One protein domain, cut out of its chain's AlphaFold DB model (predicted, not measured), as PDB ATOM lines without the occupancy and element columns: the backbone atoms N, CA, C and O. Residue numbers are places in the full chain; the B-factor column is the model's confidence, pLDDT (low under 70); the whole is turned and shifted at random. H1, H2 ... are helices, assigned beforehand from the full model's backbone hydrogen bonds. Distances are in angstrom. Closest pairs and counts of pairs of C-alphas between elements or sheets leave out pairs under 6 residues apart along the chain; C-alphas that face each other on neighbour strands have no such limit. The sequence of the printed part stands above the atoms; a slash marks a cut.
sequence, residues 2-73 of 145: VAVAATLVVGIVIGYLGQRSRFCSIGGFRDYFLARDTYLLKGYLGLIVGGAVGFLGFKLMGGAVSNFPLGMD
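What this domain is: This is residues 2 to 73 of the 145 residues of the protein "Transporter" of Dehalococcoidales bacterium (UniProt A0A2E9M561). Picture a loose, flat, open U: the long helices H1 and H3 are its two arms, running opposite ways with a gap between them, and the short helix H2 lies at the turn, folded against the beginning of H3 as a hairpin. Beyond the far end of H3, a tail with no named element, residues 61 to 73, folds back on the side away from H1. The 72 printed residues include three named helices, in the order H1, H2, H3, and no named strand; the class is all helix. The whole is loose, with a radius of gyration of the C-alphas of 15.6 A, and spans 44 by 33 by 16 A.

Where its parts are: Find C-alpha 2 at (320.422, 290.783, 552.067); from there H1, residues 2 to 21, runs 28.6 A to C-alpha 21 at (343.536, 292.030, 535.331). Next look for H2, residues 25 to 35. Then H3, residues 39 to 60, runs 31.1 A to C-alpha 60 at (325.342, 310.982, 549.385).

How they stand to each other: Look first at H1, which touches no helix; its residues 2 to 20 stand free. H1 and H3 are apart, but only just, at 8.2 A between their closest C-alphas. H1 and H2 are apart too, though a tight link of 3 residues joins them. H2 and H3 form a helical hairpin and touch, H3 with residues 39 to 44 alone; the closest C-alphas, those of Gly 28 and Leu 40, are 4.8 A apart. They run opposite ways at a steep tilt of 38 degrees, only just past shallow. In H1, H2 and H3, every O i to N i+4 pair is within hydrogen-bond range.

The domain as a whole: The two C-alphas farthest apart, those of Val 2 and Leu 34, are 46.1 A apart. The printed part has no cut, and neither link is long. Read the B-factor column at residues 60 to 73 to find pLDDT under 70; the mean of the printed part is 78.8.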
ATOM      1  N   VAL A   2     320.054 290.016 553.281       83.75
ATOM      2  CA  VAL A   2     320.422 290.783 552.067       83.75
ATOM      3  C   VAL A   2     321.885 291.251 552.068       83.75
ATOM      4  O   VAL A   2     322.571 291.093 551.067       83.75
ATOM      5  N   ALA A   3     322.399 291.734 553.205       82.44
ATOM      6  CA  ALA A   3     323.786 292.197 553.308       82.44
ATOM      7  C   ALA A   3     324.829 291.093 553.044       82.44
ATOM      8  O   ALA A   3     325.830 291.354 552.391       82.44
ATOM      9  N   VAL A   4     324.580 289.855 553.493       88.19
ATOM     10  CA  VAL A   4     325.508 288.722 553.307       88.19
ATOM     11  C   VAL A   4     325.551 288.287 551.844       88.19
ATOM     12  O   VAL A   4     326.620 288.043 551.296       88.19
ATOM     13  N   ALA A   5     324.390 288.228 551.187       89.12
ATOM     14  CA  ALA A   5     324.329 287.920 549.763       89.12
ATOM     15  C   ALA A   5     324.997 289.026 548.926       89.12
ATOM     16  O   ALA A   5     325.757 288.729 548.009       89.12
ATOM     17  N   ALA A   6     324.770 290.297 549.280       87.12
ATOM     18  CA  ALA A   6     325.376 291.432 548.593       87.12
ATOM     19  C   ALA A   6     326.910 291.433 548.704       87.12
ATOM     20  O   ALA A   6     327.589 291.590 547.690       87.12
ATOM     21  N   THR A   7     327.477 291.206 549.895       87.75
ATOM     22  CA  THR A   7     328.940 291.163 550.067       87.75
ATOM     23  C   THR A   7     329.573 289.971 549.359       87.75
ATOM     24  O   THR A   7     330.667 290.104 548.812       87.75
ATOM     25  N   LEU A   8     328.879 288.832 549.299       89.31
ATOM     26  CA  LEU A   8     329.363 287.638 548.607       89.31
ATOM     27  C   LEU A   8     329.397 287.841 547.084       89.31
ATOM     28  O   LEU A   8     330.397 287.516 546.446       89.31
ATOM     29  N   VAL A   9     328.361 288.462 546.509       92.75
ATOM     30  CA  VAL A   9     328.343 288.833 545.082       92.75
ATOM     31  C   VAL A   9     329.458 289.832 544.765       92.75
ATOM     32  O   VAL A   9     330.203 289.633 543.808       92.75
ATOM     33  N   VAL A  10     329.625 290.869 545.590       89.81
ATOM     34  CA  VAL A  10     330.693 291.865 545.405       89.81
ATOM     35  C   VAL A  10     332.078 291.214 545.498       89.81
ATOM     36  O   VAL A  10     332.933 291.481 544.654       89.81
ATOM     37  N   GLY A  11     332.291 290.310 546.458       88.06
ATOM     38  CA  GLY A  11     333.542 289.565 546.605       88.06
ATOM     39  C   GLY A  11     333.881 288.712 545.381       88.06
ATOM     40  O   GLY A  11     335.017 288.751 544.909       88.06
ATOM     41  N   ILE A  12     332.898 288.004 544.811       91.00
ATOM     42  CA  ILE A  12     333.083 287.208 543.586       91.00
ATOM     43  C   ILE A  12     333.444 288.106 542.399       91.00
ATOM     44  O   ILE A  12     334.371 287.792 541.653       91.00
ATOM     45  N   VAL A  13     332.755 289.241 542.236       91.75
ATOM     46  CA  VAL A  13     333.033 290.188 541.146       91.75
ATOM     47  C   VAL A  13     334.448 290.755 541.262       91.75
ATOM     48  O   VAL A  13     335.190 290.752 540.280       91.75
ATOM     49  N   ILE A  14     334.859 291.189 542.457       88.25
ATOM     50  CA  ILE A  14     336.210 291.716 542.695       88.25
ATOM     51  C   ILE A  14     337.265 290.625 542.467       88.25
ATOM     52  O   ILE A  14     338.282 290.889 541.825       88.25
ATOM     53  N   GLY A  15     337.016 289.396 542.929       87.81
ATOM     54  CA  GLY A  15     337.909 288.256 542.711       87.81
ATOM     55  C   GLY A  15     338.096 287.932 541.227       87.81
ATOM     56  O   GLY A  15     339.229 287.804 540.760       87.81
ATOM     57  N   TYR A  16     337.002 287.894 540.462       90.25
ATOM     58  CA  TYR A  16     337.030 287.672 539.015       90.25
ATOM     59  C   TYR A  16     337.789 288.783 538.269       90.25
ATOM     60  O   TYR A  16     338.640 288.509 537.417       90.25
ATOM     61  N   LEU A  17     337.532 290.050 538.613       88.50
ATOM     62  CA  LEU A  17     338.256 291.192 538.046       88.50
ATOM     63  C   LEU A  17     339.752 291.147 538.392       88.50
ATOM     64  O   LEU A  17     340.592 291.441 537.535       88.50
ATOM     65  N   GLY A  18     340.095 290.740 539.616       86.12
ATOM     66  CA  GLY A  18     341.474 290.556 540.071       86.12
ATOM     67  C   GLY A  18     342.223 289.477 539.284       86.12
ATOM     68  O   GLY A  18     343.352 289.716 538.853       86.12
ATOM     69  N   GLN A  19     341.577 288.336 539.019       89.44
ATOM     70  CA  GLN A  19     342.127 287.261 538.180       89.44
ATOM     71  C   GLN A  19     342.380 287.738 536.743       89.44
ATOM     72  O   GLN A  19     343.481 287.582 536.212       89.44
ATOM     73  N   ARG A  20     341.392 288.392 536.119       88.12
ATOM     74  CA  ARG A  20     341.494 288.835 534.720       88.12
ATOM     75  C   ARG A  20     342.531 289.938 534.510       88.12
ATOM     76  O   ARG A  20     343.217 289.947 533.491       88.12
ATOM     77  N   SER A  21     342.630 290.880 535.445       82.56
ATOM     78  CA  SER A  21     343.536 292.030 535.331       82.56
ATOM     79  C   SER A  21     344.983 291.720 535.717       82.56
ATOM     80  O   SER A  21     345.864 292.518 535.401       82.56
ATOM     81  N   ARG A  22     345.244 290.587 536.397       81.31
ATOM     82  CA  ARG A  22     346.555 290.253 536.990       81.31
ATOM     83  C   ARG A  22     347.146 291.428 537.778       81.31
ATOM     84  O   ARG A  22     348.339 291.723 537.696       81.31
ATOM     85  N   PHE A  23     346.283 292.116 538.524       81.94
ATOM     86  CA  PHE A  23     346.611 293.376 539.172       81.94
ATOM     87  C   PHE A  23     347.750 293.216 540.190       81.94
ATOM     88  O   PHE A  23     347.663 292.421 541.127       81.94
ATOM     89  N   CYS A  24     348.822 293.991 540.017       85.44
ATOM     90  CA  CYS A  24     349.959 294.018 540.928       85.44
ATOM     91  C   CYS A  24     350.459 295.452 541.090       85.44
ATOM     92  O   CYS A  24     351.032 295.999 540.149       85.44
ATOM     93  N   SER A  25     350.304 296.048 542.276       83.31
ATOM     94  CA  SER A  25     350.750 297.430 542.513       83.31
ATOM     95  C   SER A  25     352.261 297.581 542.294       83.31
ATOM     96  O   SER A  25     352.697 298.507 541.623       83.31
ATOM     97  N   ILE A  26     353.058 296.613 542.765       84.19
ATOM     98  CA  ILE A  26     354.517 296.572 542.546       84.19
ATOM     99  C   ILE A  26     354.861 296.399 541.060       84.19
ATOM    100  O   ILE A  26     355.765 297.061 540.554       84.19
ATOM    101  N   GLY A  27     354.128 295.528 540.358       81.25
ATOM    102  CA  GLY A  27     354.307 295.306 538.921       81.25
ATOM    103  C   GLY A  27     354.017 296.566 538.111       81.25
ATOM    104  O   GLY A  27     354.794 296.901 537.230       81.25
ATOM    105  N   GLY A  28     352.975 297.318 538.475       84.50
ATOM    106  CA  GLY A  28     352.635 298.582 537.821       84.50
ATOM    107  C   GLY A  28     353.755 299.618 537.901       84.50
ATOM    108  O   GLY A  28     354.093 300.221 536.886       84.50
ATOM    109  N   PHE A  29     354.385 299.789 539.069       86.06
ATOM    110  CA  PHE A  29     355.532 300.694 539.195       86.06
ATOM    111  C   PHE A  29     356.761 300.176 538.442       86.06
ATOM    112  O   PHE A  29     357.403 300.938 537.722       86.06
ATOM    113  N   ARG A  30     357.078 298.880 538.551       86.94
ATOM    114  CA  ARG A  30     358.225 298.282 537.853       86.94
ATOM    115  C   ARG A  30     358.090 298.382 536.330       86.94
ATOM    116  O   ARG A  30     359.040 298.778 535.659       86.94
ATOM    117  N   ASP A  31     356.928 298.032 535.792       85.62
ATOM    118  CA  ASP A  31     356.680 297.990 534.350       85.62
ATOM    119  C   ASP A  31     356.584 299.415 533.769       85.62
ATOM    120  O   ASP A  31     357.025 299.651 532.644       85.62
ATOM    121  N   TYR A  32     356.136 300.394 534.565       86.81
ATOM    122  CA  TYR A  32     356.215 301.809 534.204       86.81
ATOM    123  C   TYR A  32     357.664 302.297 534.075       86.81
ATOM    124  O   TYR A  32     358.006 302.970 533.104       86.81
ATOM    125  N   PHE A  33     358.535 301.940 535.022       88.19
ATOM    126  CA  PHE A  33     359.940 302.347 534.966       88.19
ATOM    127  C   PHE A  33     360.719 301.647 533.846       88.19
ATOM    128  O   PHE A  33     361.540 302.290 533.193       88.19
ATOM    129  N   LEU A  34     360.471 300.353 533.612       88.50
ATOM    130  CA  LEU A  34     361.277 299.548 532.690       88.50
ATOM    131  C   LEU A  34     360.736 299.541 531.253       88.50
ATOM    132  O   LEU A  34     361.501 299.716 530.309       88.50
ATOM    133  N   ALA A  35     359.426 299.346 531.083       85.00
ATOM    134  CA  ALA A  35     358.775 299.189 529.780       85.00
ATOM    135  C   ALA A  35     357.923 300.405 529.377       85.00
ATOM    136  O   ALA A  35     357.397 300.438 528.266       85.00
ATOM    137  N   ARG A  36     357.779 301.402 530.268       85.06
ATOM    138  CA  ARG A  36     356.857 302.547 530.119       85.06
ATOM    139  C   ARG A  36     355.416 302.132 529.823       85.06
ATOM    140  O   ARG A  36     354.646 302.904 529.250       85.06
ATOM    141  N   ASP A  37     355.032 300.932 530.251       83.25
ATOM    142  CA  ASP A  37     353.659 300.476 530.125       83.25
ATOM    143  C   ASP A  37     352.813 301.109 531.238       83.25
ATOM    144  O   ASP A  37     353.089 300.975 532.431       83.25
ATOM    145  N   THR A  38     351.779 301.845 530.835       83.00
ATOM    146  CA  THR A  38     350.861 302.535 531.753       83.00
ATOM    147  C   THR A  38     349.587 301.739 532.018       83.00
ATOM    148  O   THR A  38     348.742 302.200 532.784       83.00
ATOM    149  N   TYR A  39     349.420 300.556 531.420       82.38
ATOM    150  CA  TYR A  39     348.196 299.764 531.533       82.38
ATOM    151  C   TYR A  39     347.873 299.394 532.989       82.38
ATOM    152  O   TYR A  39     346.796 299.732 533.489       82.38
ATOM    153  N   LEU A  40     348.823 298.792 533.717       80.12
ATOM    154  CA  LEU A  40     348.626 298.458 535.137       80.12
ATOM    155  C   LEU A  40     348.521 299.708 536.021       80.12
ATOM    156  O   LEU A  40     347.771 299.719 536.999       80.12
ATOM    157  N   LEU A  41     349.244 300.774 535.668       80.12
ATOM    158  CA  LEU A  41     349.278 302.014 536.442       80.12
ATOM    159  C   LEU A  41     347.939 302.769 536.362       80.12
ATOM    160  O   LEU A  41     347.461 303.287 537.369       80.12
ATOM    161  N   LYS A  42     347.271 302.739 535.201       81.62
ATOM    162  CA  LYS A  42     345.892 303.227 535.030       81.62
ATOM    163  C   LYS A  42     344.895 302.426 535.864       81.62
ATOM    164  O   LYS A  42     343.999 303.019 536.456       81.62
ATOM    165  N   GLY A  43     345.072 301.105 535.962       82.75
ATOM    166  CA  GLY A  43     344.271 300.267 536.859       82.75
ATOM    167  C   GLY A  43     344.425 300.674 538.329       82.75
ATOM    168  O   GLY A  43     343.436 300.753 539.054       82.75
ATOM    169  N   TYR A  44     345.650 300.995 538.759       83.69
ATOM    170  CA  TYR A  44     345.927 301.443 540.128       83.69
ATOM    171  C   TYR A  44     345.290 302.799 540.421       83.69
ATOM    172  O   TYR A  44     344.631 302.970 541.446       83.69
ATOM    173  N   LEU A  45     345.400 303.734 539.477       83.81
ATOM    174  CA  LEU A  45     344.731 305.028 539.567       83.81
ATOM    175  C   LEU A  45     343.202 304.869 539.603       83.81
ATOM    176  O   LEU A  45     342.530 305.528 540.391       83.81
ATOM    177  N   GLY A  46     342.661 303.943 538.807       83.94
ATOM    178  CA  GLY A  46     341.240 303.599 538.794       83.94
ATOM    179  C   GLY A  46     340.737 303.048 540.128       83.94
ATOM    180  O   GLY A  46     339.617 303.361 540.517       83.94
ATOM    181  N   LEU A  47     341.560 302.298 540.869       83.25
ATOM    182  CA  LEU A  47     341.211 301.820 542.210       83.25
ATOM    183  C   LEU A  47     341.138 302.972 543.222       83.25
ATOM    184  O   LEU A  47     340.192 303.033 544.004       83.25
ATOM    185  N   ILE A  48     342.089 303.909 543.173       84.44
ATOM    186  CA  ILE A  48     342.095 305.095 544.046       84.44
ATOM    187  C   ILE A  48     340.874 305.976 543.761       84.44
ATOM    188  O   ILE A  48     340.125 306.323 544.674       84.44
ATOM    189  N   VAL A  49     340.646 306.305 542.487       86.00
ATOM    190  CA  VAL A  49     339.515 307.143 542.067       86.00
ATOM    191  C   VAL A  49     338.188 306.435 542.338       86.00
ATOM    192  O   VAL A  49     337.271 307.044 542.878       86.00
ATOM    193  N   GLY A  50     338.090 305.142 542.027       84.44
ATOM    194  CA  GLY A  50     336.902 304.332 542.286       84.44
ATOM    195  C   GLY A  50     336.565 304.240 543.773       84.44
ATOM    196  O   GLY A  50     335.396 304.355 544.134       84.44
ATOM    197  N   GLY A  51     337.571 304.113 544.644       82.62
ATOM    198  CA  GLY A  51     337.388 304.164 546.094       82.62
ATOM    199  C   GLY A  51     336.868 305.523 546.571       82.62
ATOM    200  O   GLY A  51     335.894 305.579 547.322       82.62
ATOM    201  N   ALA A  52     337.455 306.620 546.079       80.75
ATOM    202  CA  ALA A  52     337.027 307.977 546.422       80.75
ATOM    203  C   ALA A  52     335.589 308.276 545.955       80.75
ATOM    204  O   ALA A  52     334.776 308.794 546.722       80.75
ATOM    205  N   VAL A  53     335.253 307.907 544.715       83.75
ATOM    206  CA  VAL A  53     333.912 308.092 544.139       83.75
ATOM    207  C   VAL A  53     332.889 307.186 544.817       83.75
ATOM    208  O   VAL A  53     331.804 307.649 545.161       83.75
ATOM    209  N   GLY A  54     333.231 305.917 545.057       80.31
ATOM    210  CA  GLY A  54     332.372 304.980 545.780       80.31
ATOM    211  C   GLY A  54     332.020 305.506 547.170       80.31
ATOM    212  O   GLY A  54     330.851 305.510 547.548       80.31
ATOM    213  N   PHE A  55     333.004 306.042 547.894       75.62
ATOM    214  CA  PHE A  55     332.786 306.652 549.204       75.62
ATOM    215  C   PHE A  55     331.904 307.908 549.144       75.62
ATOM    216  O   PHE A  55     330.962 308.031 549.925       75.62
ATOM    217  N   LEU A  56     332.156 308.820 548.196       74.69
ATOM    218  CA  LEU A  56     331.299 309.992 547.968       74.69
ATOM    219  C   LEU A  56     329.853 309.577 547.654       74.69
ATOM    220  O   LEU A  56     328.918 310.172 548.187       74.69
ATOM    221  N   GLY A  57     329.666 308.521 546.860       75.50
ATOM    222  CA  GLY A  57     328.357 307.936 546.574       75.50
ATOM    223  C   GLY A  57     327.660 307.391 547.825       75.50
ATOM    224  O   GLY A  57     326.490 307.697 548.054       75.50
ATOM    225  N   PHE A  58     328.378 306.655 548.679       73.75
ATOM    226  CA  PHE A  58     327.843 306.159 549.955       73.75
ATOM    227  C   PHE A  58     327.489 307.289 550.932       73.75
ATOM    228  O   PHE A  58     326.458 307.215 551.605       73.75
ATOM    229  N   LYS A  59     328.294 308.360 550.969       70.06
ATOM    230  CA  LYS A  59     328.018 309.562 551.768       70.06
ATOM    231  C   LYS A  59     326.745 310.273 551.297       70.06
ATOM    232  O   LYS A  59     325.940 310.693 552.124       70.06
ATOM    233  N   LEU A  60     326.538 310.376 549.982       68.44
ATOM    234  CA  LEU A  60     325.342 310.982 549.385       68.44
ATOM    235  C   LEU A  60     324.070 310.145 549.608       68.44
ATOM    236  O   LEU A  60     322.991 310.714 549.730       68.44
ATOM    237  N   MET A  61     324.186 308.818 549.720       69.31
ATOM    238  CA  MET A  61     323.062 307.922 550.041       69.31
ATOM    239  C   MET A  61     322.685 307.891 551.535       69.31
ATOM    240  O   MET A  61     321.828 307.101 551.927       69.31
ATOM    241  N   GLY A  62     323.293 308.728 552.384       60.03
ATOM    242  CA  GLY A  62     322.944 308.819 553.808       60.03
ATOM    243  C   GLY A  62     323.522 307.696 554.680       60.03
ATOM    244  O   GLY A  62     323.096 307.525 555.821       60.03
ATOM    245  N   GLY A  63     324.501 306.937 554.175       58.38
ATOM    246  CA  GLY A  63     325.253 305.972 554.973       58.38
ATOM    247  C   GLY A  63     326.190 306.696 555.937       58.38
ATOM    248  O   GLY A  63     327.170 307.309 555.516       58.38
ATOM    249  N   ALA A  64     325.890 306.636 557.234       50.50
ATOM    250  CA  ALA A  64     326.695 307.231 558.295       50.50
ATOM    251  C   ALA A  64     328.052 306.513 558.457       50.50
ATOM    252  O   ALA A  64     328.235 305.697 559.355       50.50
ATOM    253  N   VAL A  65     329.026 306.834 557.605       53.50
ATOM    254  CA  VAL A  65     330.447 306.692 557.946       53.50
ATOM    255  C   VAL A  65     330.900 308.077 558.382       53.50
ATOM    256  O   VAL A  65     331.289 308.912 557.568       53.50
ATOM    257  N   SER A  66     330.721 308.360 559.671       47.56
ATOM    258  CA  SER A  66     330.847 309.705 560.235       47.56
ATOM    259  C   SER A  66     332.264 310.268 560.189       47.56
ATOM    260  O   SER A  66     332.398 311.481 560.229       47.56
ATOM    261  N   ASN A  67     333.312 309.453 560.051       51.00
ATOM    262  CA  ASN A  67     334.687 309.947 560.091       51.00
ATOM    263  C   ASN A  67     335.613 309.077 559.240       51.00
ATOM    264  O   ASN A  67     336.190 308.110 559.730       51.00
ATOM    265  N   PHE A  68     335.780 309.429 557.965       50.12
ATOM    266  CA  PHE A  68     337.034 309.113 557.288       50.12
ATOM    267  C   PHE A  68     337.745 310.433 556.993       50.12
ATOM    268  O   PHE A  68     337.211 311.228 556.210       50.12
ATOM    269  N   PRO A  69     338.907 310.708 557.613       56.53
ATOM    270  CA  PRO A  69     339.718 311.829 557.191       56.53
ATOM    271  C   PRO A  69     340.121 311.558 555.747       56.53
ATOM    272  O   PRO A  69     340.696 310.518 555.432       56.53
ATOM    273  N   LEU A  70     339.804 312.483 554.846       53.75
ATOM    274  CA  LEU A  70     340.246 312.477 553.447       53.75
ATOM    275  C   LEU A  70     341.766 312.738 553.357       53.75
ATOM    276  O   LEU A  70     342.214 313.631 552.651       53.75
ATOM    277  N   GLY A  71     342.563 311.990 554.128       51.28
ATOM    278  CA  GLY A  71     344.010 312.144 554.253       51.28
ATOM    279  C   GLY A  71     344.458 313.456 554.903       51.28
ATOM    280  O   GLY A  71     345.626 313.802 554.770       51.28
ATOM    281  N   MET A  72     343.556 314.190 555.563       47.69
ATOM    282  CA  MET A  72     343.834 315.544 556.065       47.69
ATOM    283  C   MET A  72     343.832 315.670 557.593       47.69
ATOM    284  O   MET A  72     344.144 316.743 558.096       47.69
ATOM    285  N   ASP A  73     343.561 314.580 558.317       56.31
ATOM    286  CA  ASP A  73     343.986 314.453 559.712       56.31
ATOM    287  C   ASP A  73     345.330 313.735 559.709       56.31
ATOM    288  O   ASP A  73     345.417 312.547 559.380       56.31
TER     289      ASP A  73